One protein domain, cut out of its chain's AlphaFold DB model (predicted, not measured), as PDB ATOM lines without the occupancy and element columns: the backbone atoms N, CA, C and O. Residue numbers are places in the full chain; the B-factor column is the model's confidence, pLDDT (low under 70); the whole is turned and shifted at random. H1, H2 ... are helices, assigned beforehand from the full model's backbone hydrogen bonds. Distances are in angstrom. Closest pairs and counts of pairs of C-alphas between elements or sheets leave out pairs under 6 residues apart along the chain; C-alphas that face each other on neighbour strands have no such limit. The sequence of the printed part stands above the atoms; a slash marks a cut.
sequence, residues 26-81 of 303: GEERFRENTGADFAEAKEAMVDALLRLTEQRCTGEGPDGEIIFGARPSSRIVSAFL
ATOM      1  N   GLY A  26     -29.370  32.138   9.757       79.50
ATOM      2  CA  GLY A  26     -30.411  31.754  10.714       79.50
ATOM      3  C   GLY A  26     -30.264  30.312  11.214       79.50
ATOM      4  O   GLY A  26     -30.397  30.059  12.412       79.50
ATOM      5  N   GLU A  27     -29.953  29.381  10.314       81.31
ATOM      6  CA  GLU A  27     -29.739  27.963  10.623       81.31
ATOM      7  C   GLU A  27     -28.478  27.718  11.447       81.31
ATOM      8  O   GLU A  27     -28.520  26.959  12.416       81.31
ATOM      9  N   GLU A  28     -27.385  28.410  11.133       83.88
ATOM     10  CA  GLU A  28     -26.152  28.347  11.922       83.88
ATOM     11  C   GLU A  28     -26.393  28.797  13.368       83.88
ATOM     12  O   GLU A  28     -26.074  28.060  14.301       83.88
ATOM     13  N   ARG A  29     -27.074  29.934  13.570       81.31
ATOM     14  CA  ARG A  29     -27.430  30.421  14.916       81.31
ATOM     15  C   ARG A  29     -28.351  29.468  15.676       81.31
ATOM     16  O   ARG A  29     -28.220  29.323  16.890       81.31
ATOM     17  N   PHE A  30     -29.318  28.845  15.002       80.56
ATOM     18  CA  PHE A  30     -30.214  27.885  15.650       80.56
ATOM     19  C   PHE A  30     -29.469  26.617  16.081       80.56
ATOM     20  O   PHE A  30     -29.671  26.142  17.203       80.56
ATOM     21  N   ARG A  31     -28.564  26.125  15.225       83.25
ATOM     22  CA  ARG A  31     -27.704  24.973  15.514       83.25
ATOM     23  C   ARG A  31     -26.757  25.257  16.676       83.25
ATOM     24  O   ARG A  31     -26.614  24.408  17.550       83.25
ATOM     25  N   GLU A  32     -26.174  26.452  16.732       84.81
ATOM     26  CA  GLU A  32     -25.336  26.891  17.857       84.81
ATOM     27  C   GLU A  32     -26.112  26.938  19.182       84.81
ATOM     28  O   GLU A  32     -25.587  26.527  20.216       84.81
ATOM     29  N   ASN A  33     -27.367  27.395  19.160       81.56
ATOM     30  CA  ASN A  33     -28.176  27.553  20.372       81.56
ATOM     31  C   ASN A  33     -28.832  26.253  20.862       81.56
ATOM     32  O   ASN A  33     -29.042  26.094  22.063       81.56
ATOM     33  N   THR A  34     -29.187  25.347  19.949       81.19
ATOM     34  CA  THR A  34     -30.052  24.188  20.254       81.19
ATOM     35  C   THR A  34     -29.347  22.848  20.039       81.19
ATOM     36  O   THR A  34     -29.814  21.824  20.531       81.19
ATOM     37  N   GLY A  35     -28.228  22.822  19.307       82.12
ATOM     38  CA  GLY A  35     -27.493  21.603  18.949       82.12
ATOM     39  C   GLY A  35     -28.158  20.742  17.864       82.12
ATOM     40  O   GLY A  35     -27.586  19.728  17.470       82.12
ATOM     41  N   ALA A  36     -29.332  21.140  17.371       76.81
ATOM     42  CA  ALA A  36     -30.091  20.475  16.312       76.81
ATOM     43  C   ALA A  36     -30.121  21.339  15.041       76.81
ATOM     44  O   ALA A  36     -30.015  22.564  15.120       76.81
ATOM     45  N   ASP A  37     -30.248  20.713  13.872       82.06
ATOM     46  CA  ASP A  37     -30.420  21.417  12.599       82.06
ATOM     47  C   ASP A  37     -31.897  21.489  12.170       82.06
ATOM     48  O   ASP A  37     -32.795  21.052  12.889       82.06
ATOM     49  N   PHE A  38     -32.154  22.089  11.004       83.31
ATOM     50  CA  PHE A  38     -33.499  22.194  10.438       83.31
ATOM     51  C   PHE A  38     -33.837  21.072   9.452       83.31
ATOM     52  O   PHE A  38     -34.786  21.231   8.684       83.31
ATOM     53  N   ALA A  39     -33.090  19.965   9.427       82.19
ATOM     54  CA  ALA A  39     -33.305  18.917   8.433       82.19
ATOM     55  C   ALA A  39     -34.745  18.380   8.486       82.19
ATOM     56  O   ALA A  39     -35.445  18.424   7.481       82.19
ATOM     57  N   GLU A  40     -35.239  18.000   9.668       80.88
ATOM     58  CA  GLU A  40     -36.610  17.486   9.830       80.88
ATOM     59  C   GLU A  40     -37.683  18.512   9.438       80.88
ATOM     60  O   GLU A  40     -38.666  18.171   8.786       80.88
ATOM     61  N   ALA A  41     -37.488  19.786   9.790       80.88
ATOM     62  CA  ALA A  41     -38.429  20.849   9.445       80.88
ATOM     63  C   ALA A  41     -38.458  21.121   7.931       80.88
ATOM     64  O   ALA A  41     -39.523  21.380   7.367       80.88
ATOM     65  N   LYS A  42     -37.299  21.042   7.266       86.12
ATOM     66  CA  LYS A  42     -37.188  21.167   5.809       86.12
ATOM     67  C   LYS A  42     -37.855  19.990   5.107       86.12
ATOM     68  O   LYS A  42     -38.643  20.226   4.199       86.12
ATOM     69  N   GLU A  43     -37.609  18.761   5.558       86.69
ATOM     70  CA  GLU A  43     -38.266  17.563   5.018       86.69
ATOM     71  C   GLU A  43     -39.787  17.630   5.196       86.69
ATOM     72  O   GLU A  43     -40.528  17.426   4.238       86.69
ATOM     73  N   ALA A  44     -40.272  18.027   6.377       86.06
ATOM     74  CA  ALA A  44     -41.704  18.200   6.623       86.06
ATOM     75  C   ALA A  44     -42.332  19.272   5.713       86.06
ATOM     76  O   ALA A  44     -43.455  19.110   5.235       86.06
ATOM     77  N   MET A  45     -41.612  20.366   5.450       89.62
ATOM     78  CA  MET A  45     -42.067  21.412   4.535       89.62
ATOM     79  C   MET A  45     -42.085  20.931   3.078       89.62
ATOM     80  O   MET A  45     -43.041  21.221   2.359       89.62
ATOM     81  N   VAL A  46     -41.058  20.201   2.639       92.56
ATOM     82  CA  VAL A  46     -41.004  19.621   1.290       92.56
ATOM     83  C   VAL A  46     -42.127  18.600   1.104       92.56
ATOM     84  O   VAL A  46     -42.854  18.693   0.117       92.56
ATOM     85  N   ASP A  47     -42.341  17.702   2.067       90.75
ATOM     86  CA  ASP A  47     -43.443  16.728   2.065       90.75
ATOM     87  C   ASP A  47     -44.813  17.423   1.993       90.75
ATOM     88  O   ASP A  47     -45.664  17.060   1.181       90.75
ATOM     89  N   ALA A  48     -45.014  18.493   2.769       90.00
ATOM     90  CA  ALA A  48     -46.246  19.278   2.717       90.00
ATOM     91  C   ALA A  48     -46.475  19.937   1.344       90.00
ATOM     92  O   ALA A  48     -47.599  19.928   0.839       90.00
ATOM     93  N   LEU A  49     -45.428  20.489   0.717       91.25
ATOM     94  CA  LEU A  49     -45.519  21.088  -0.620       91.25
ATOM     95  C   LEU A  49     -45.797  20.042  -1.704       91.25
ATOM     96  O   LEU A  49     -46.572  20.312  -2.628       91.25
ATOM     97  N   LEU A  50     -45.194  18.860  -1.586       87.56
ATOM     98  CA  LEU A  50     -45.448  17.742  -2.490       87.56
ATOM     99  C   LEU A  50     -46.895  17.268  -2.370       87.56
ATOM    100  O   LEU A  50     -47.577  17.229  -3.390       87.56
ATOM    101  N   ARG A  51     -47.401  17.032  -1.151       84.50
ATOM    102  CA  ARG A  51     -48.813  16.660  -0.940       84.50
ATOM    103  C   ARG A  51     -49.785  17.717  -1.453       84.50
ATOM    104  O   ARG A  51     -50.791  17.375  -2.060       84.50
ATOM    105  N   LEU A  52     -49.495  19.002  -1.243       85.69
ATOM    106  CA  LEU A  52     -50.351  20.080  -1.747       85.69
ATOM    107  C   LEU A  52     -50.370  20.119  -3.281       85.69
ATOM    108  O   LEU A  52     -51.404  20.390  -3.891       85.69
ATOM    109  N   THR A  53     -49.226  19.852  -3.909       84.19
ATOM    110  CA  THR A  53     -49.126  19.773  -5.371       84.19
ATOM    111  C   THR A  53     -49.870  18.552  -5.896       84.19
ATOM    112  O   THR A  53     -50.645  18.680  -6.840       84.19
ATOM    113  N   GLU A  54     -49.685  17.397  -5.258       82.31
ATOM    114  CA  GLU A  54     -50.396  16.159  -5.561       82.31
ATOM    115  C   GLU A  54     -51.910  16.370  -5.498       82.31
ATOM    116  O   GLU A  54     -52.564  16.183  -6.517       82.31
ATOM    117  N   GLN A  55     -52.443  16.876  -4.380       80.81
ATOM    118  CA  GLN A  55     -53.876  17.151  -4.207       80.81
ATOM    119  C   GLN A  55     -54.450  18.029  -5.323       80.81
ATOM    120  O   GLN A  55     -55.500  17.730  -5.889       80.81
ATOM    121  N   ARG A  56     -53.732  19.090  -5.707       79.25
ATOM    122  CA  ARG A  56     -54.160  19.970  -6.804       79.25
ATOM    123  C   ARG A  56     -54.104  19.295  -8.165       79.25
ATOM    124  O   ARG A  56     -54.974  19.531  -8.998       79.25
ATOM    125  N   CYS A  57     -53.076  18.491  -8.410       77.44
ATOM    126  CA  CYS A  57     -52.916  17.786  -9.672       77.44
ATOM    127  C   CYS A  57     -53.914  16.638  -9.815       77.44
ATOM    128  O   CYS A  57     -54.396  16.429 -10.920       77.44
ATOM    129  N   THR A  58     -54.248  15.923  -8.743       74.00
ATOM    130  CA  THR A  58     -55.182  14.786  -8.765       74.00
ATOM    131  C   THR A  58     -56.639  15.209  -8.589       74.00
ATOM    132  O   THR A  58     -57.539  14.455  -8.955       74.00
ATOM    133  N   GLY A  59     -56.883  16.419  -8.075       76.00
ATOM    134  CA  GLY A  59     -58.211  16.857  -7.650       76.00
ATOM    135  C   GLY A  59     -58.656  16.200  -6.341       76.00
ATOM    136  O   GLY A  59     -59.852  16.115  -6.076       76.00
ATOM    137  N   GLU A  60     -57.719  15.693  -5.539       76.62
ATOM    138  CA  GLU A  60     -58.017  15.141  -4.222       76.62
ATOM    139  C   GLU A  60     -58.288  16.262  -3.208       76.62
ATOM    140  O   GLU A  60     -57.554  17.248  -3.120       76.62
ATOM    141  N   GLY A  61     -59.333  16.088  -2.398       77.81
ATOM    142  CA  GLY A  61     -59.731  17.053  -1.378       77.81
ATOM    143  C   GLY A  61     -60.677  18.148  -1.900       77.81
ATOM    144  O   GLY A  61     -61.248  18.021  -2.983       77.81
ATOM    145  N   PRO A  62     -60.878  19.228  -1.124       80.81
ATOM    146  CA  PRO A  62     -61.923  20.223  -1.391       80.81
ATOM    147  C   PRO A  62     -61.713  20.996  -2.703       80.81
ATOM    148  O   PRO A  62     -62.679  21.445  -3.312       80.81
ATOM    149  N   ASP A  63     -60.464  21.125  -3.164       75.38
ATOM    150  CA  ASP A  63     -60.121  21.853  -4.393       75.38
ATOM    151  C   ASP A  63     -60.624  21.141  -5.668       75.38
ATOM    152  O   ASP A  63     -60.864  21.799  -6.684       75.38
ATOM    153  N   GLY A  64     -60.787  19.812  -5.632       74.75
ATOM    154  CA  GLY A  64     -61.309  19.016  -6.751       74.75
ATOM    155  C   GLY A  64     -62.729  18.480  -6.550       74.75
ATOM    156  O   GLY A  64     -63.274  17.888  -7.480       74.75
ATOM    157  N   GLU A  65     -63.347  18.719  -5.386       78.94
ATOM    158  CA  GLU A  65     -64.711  18.271  -5.064       78.94
ATOM    159  C   GLU A  65     -65.753  18.903  -5.997       78.94
ATOM    160  O   GLU A  65     -66.664  18.224  -6.470       78.94
ATOM    161  N   ILE A  66     -65.601  20.197  -6.303       78.00
ATOM    162  CA  ILE A  66     -66.499  20.921  -7.207       78.00
ATOM    163  C   ILE A  66     -65.697  21.849  -8.122       78.00
ATOM    164  O   ILE A  66     -65.011  22.766  -7.673       78.00
ATOM    165  N   ILE A  67     -65.833  21.654  -9.436       74.50
ATOM    166  CA  ILE A  67     -65.165  22.470 -10.458       74.50
ATOM    167  C   ILE A  67     -66.213  23.270 -11.226       74.50
ATOM    168  O   ILE A  67     -66.978  22.718 -12.014       74.50
ATOM    169  N   PHE A  68     -66.208  24.589 -11.045       75.44
ATOM    170  CA  PHE A  68     -67.096  25.499 -11.765       75.44
ATOM    171  C   PHE A  68     -66.431  26.104 -13.003       75.44
ATOM    172  O   PHE A  68     -65.268  26.520 -12.960       75.44
ATOM    173  N   GLY A  69     -67.199  26.207 -14.092       71.38
ATOM    174  CA  GLY A  69     -66.876  27.042 -15.257       71.38
ATOM    175  C   GLY A  69     -65.619  26.643 -16.039       71.38
ATOM    176  O   GLY A  69     -65.158  27.403 -16.884       71.38
ATOM    177  N   ALA A  70     -65.037  25.479 -15.761       69.69
ATOM    178  CA  ALA A  70     -63.843  24.991 -16.434       69.69
ATOM    179  C   ALA A  70     -63.930  23.482 -16.646       69.69
ATOM    180  O   ALA A  70     -64.507  22.753 -15.840       69.69
ATOM    181  N   ARG A  71     -63.320  23.002 -17.732       67.94
ATOM    182  CA  ARG A  71     -63.218  21.562 -17.986       67.94
ATOM    183  C   ARG A  71     -62.302  20.941 -16.925       67.94
ATOM    184  O   ARG A  71     -61.206  21.469 -16.731       67.94
ATOM    185  N   PRO A  72     -62.662  19.815 -16.293       70.56
ATOM    186  CA  PRO A  72     -61.784  19.152 -15.326       70.56
ATOM    187  C   PRO A  72     -60.398  18.848 -15.892       70.56
ATOM    188  O   PRO A  72     -59.409  19.103 -15.225       70.56
ATOM    189  N   SER A  73     -60.310  18.434 -17.162       68.75
ATOM    190  CA  SER A  73     -59.040  18.179 -17.862       68.75
ATOM    191  C   SER A  73     -58.129  19.404 -18.008       68.75
ATOM    192  O   SER A  73     -56.953  19.259 -18.321       68.75
ATOM    193  N   SER A  74     -58.654  20.615 -17.795       73.25
ATOM    194  CA  SER A  74     -57.865  21.855 -17.757       73.25
ATOM    195  C   SER A  74     -57.396  22.238 -16.349       73.25
ATOM    196  O   SER A  74     -56.561  23.127 -16.206       73.25
ATOM    197  N   ARG A  75     -57.955  21.604 -15.311       74.00
ATOM    198  CA  ARG A  75     -57.727  21.914 -13.889       74.00
ATOM    199  C   ARG A  75     -56.990  20.792 -13.157       74.00
ATOM    200  O   ARG A  75     -56.295  21.072 -12.192       74.00
ATOM    201  N   ILE A  76     -57.150  19.557 -13.623       75.56
ATOM    202  CA  ILE A  76     -56.672  18.330 -12.993       75.56
ATOM    203  C   ILE A  76     -55.869  17.541 -14.027       75.56
ATOM    204  O   ILE A  76     -56.271  17.399 -15.184       75.56
ATOM    205  N   VAL A  77     -54.741  17.003 -13.585       68.25
ATOM    206  CA  VAL A  77     -53.932  16.019 -14.298       68.25
ATOM    207  C   VAL A  77     -54.427  14.645 -13.852       68.25
ATOM    208  O   VAL A  77     -53.929  14.068 -12.888       68.25
ATOM    209  N   SER A  78     -55.479  14.145 -14.501       64.25
ATOM    210  CA  SER A  78     -56.020  12.829 -14.165       64.25
ATOM    211  C   SER A  78     -54.970  11.742 -14.408       64.25
ATOM    212  O   SER A  78     -54.303  11.714 -15.445       64.25
ATOM    213  N   ALA A  79     -54.844  10.802 -13.468       52.22
ATOM    214  CA  ALA A  79     -54.274   9.502 -13.786       52.22
ATOM    215  C   ALA A  79     -55.177   8.867 -14.861       52.22
ATOM    216  O   ALA A  79     -56.391   8.768 -14.691       52.22
ATOM    217  N   PHE A  80     -54.590   8.561 -16.016       52.38
ATOM    218  CA  PHE A  80     -55.287   8.273 -17.267       52.38
ATOM    219  C   PHE A  80     -56.367   7.186 -17.140       52.38
ATOM    220  O   PHE A  80     -56.072   6.030 -16.844       52.38
ATOM    221  N   LEU A  81     -57.608   7.534 -17.486       51.25
ATOM    222  CA  LEU A  81     -58.584   6.571 -17.990       51.25
ATOM    223  C   LEU A  81     -58.386   6.521 -19.504       51.25
ATOM    224  O   LEU A  81     -58.488   7.548 -20.178       51.25
TER     225      LEU A  81
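This is residues 26 to 81 of the 303 residues of an uncharacterized protein of Candidatus Kaiserbacteria bacterium (UniProt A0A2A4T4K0). One long helix, H2, makes the shaft of a rod, with the short helix H1 set off at its first end and two one-turn helices, H3 and H4, on a looping chain at its other end. The 56 printed residues hold four named helices, in the order H1, H2, H3, H4, and no named strand; the class is all helix. The whole is extended, with a radius of gyration of the C-alphas of 18.2 A and spans of 52 by 22 by 15 A.

H1, residues 26 to 34, touches no helix. H2, residues 39 to 58, stands free over residues 40 to 50. H3, residues 62 to 65, and H2 touch only at the corner, H2 with residues 55 to 58 alone; the closest C-alphas, of Arg 56 and Asp 63, are 6.7 A apart. H4, residues 72 to 75, is close to H2 but not clearly touching, with C-alphas 57 and 75 7.6 A apart. In H1 and H2 every O i to N i+4 pair is within hydrogen-bond range; H3 and H4 are too short for one.

H1 begins at C-alpha 26 (-30.411, 31.754, 10.714) and is 12.2 A long. H2 is 28.1 A long. H3 is 5.0 A and H4 5.1 A, ending at C-alpha 75 (-57.727, 21.914, -13.889).

The farthest C-alphas, of Asn 33 and Leu 81, are 53.3 A apart. The printed part has no cut and no long link. Residues 70 to 71, 73 and 77 to 81 have pLDDT under 70.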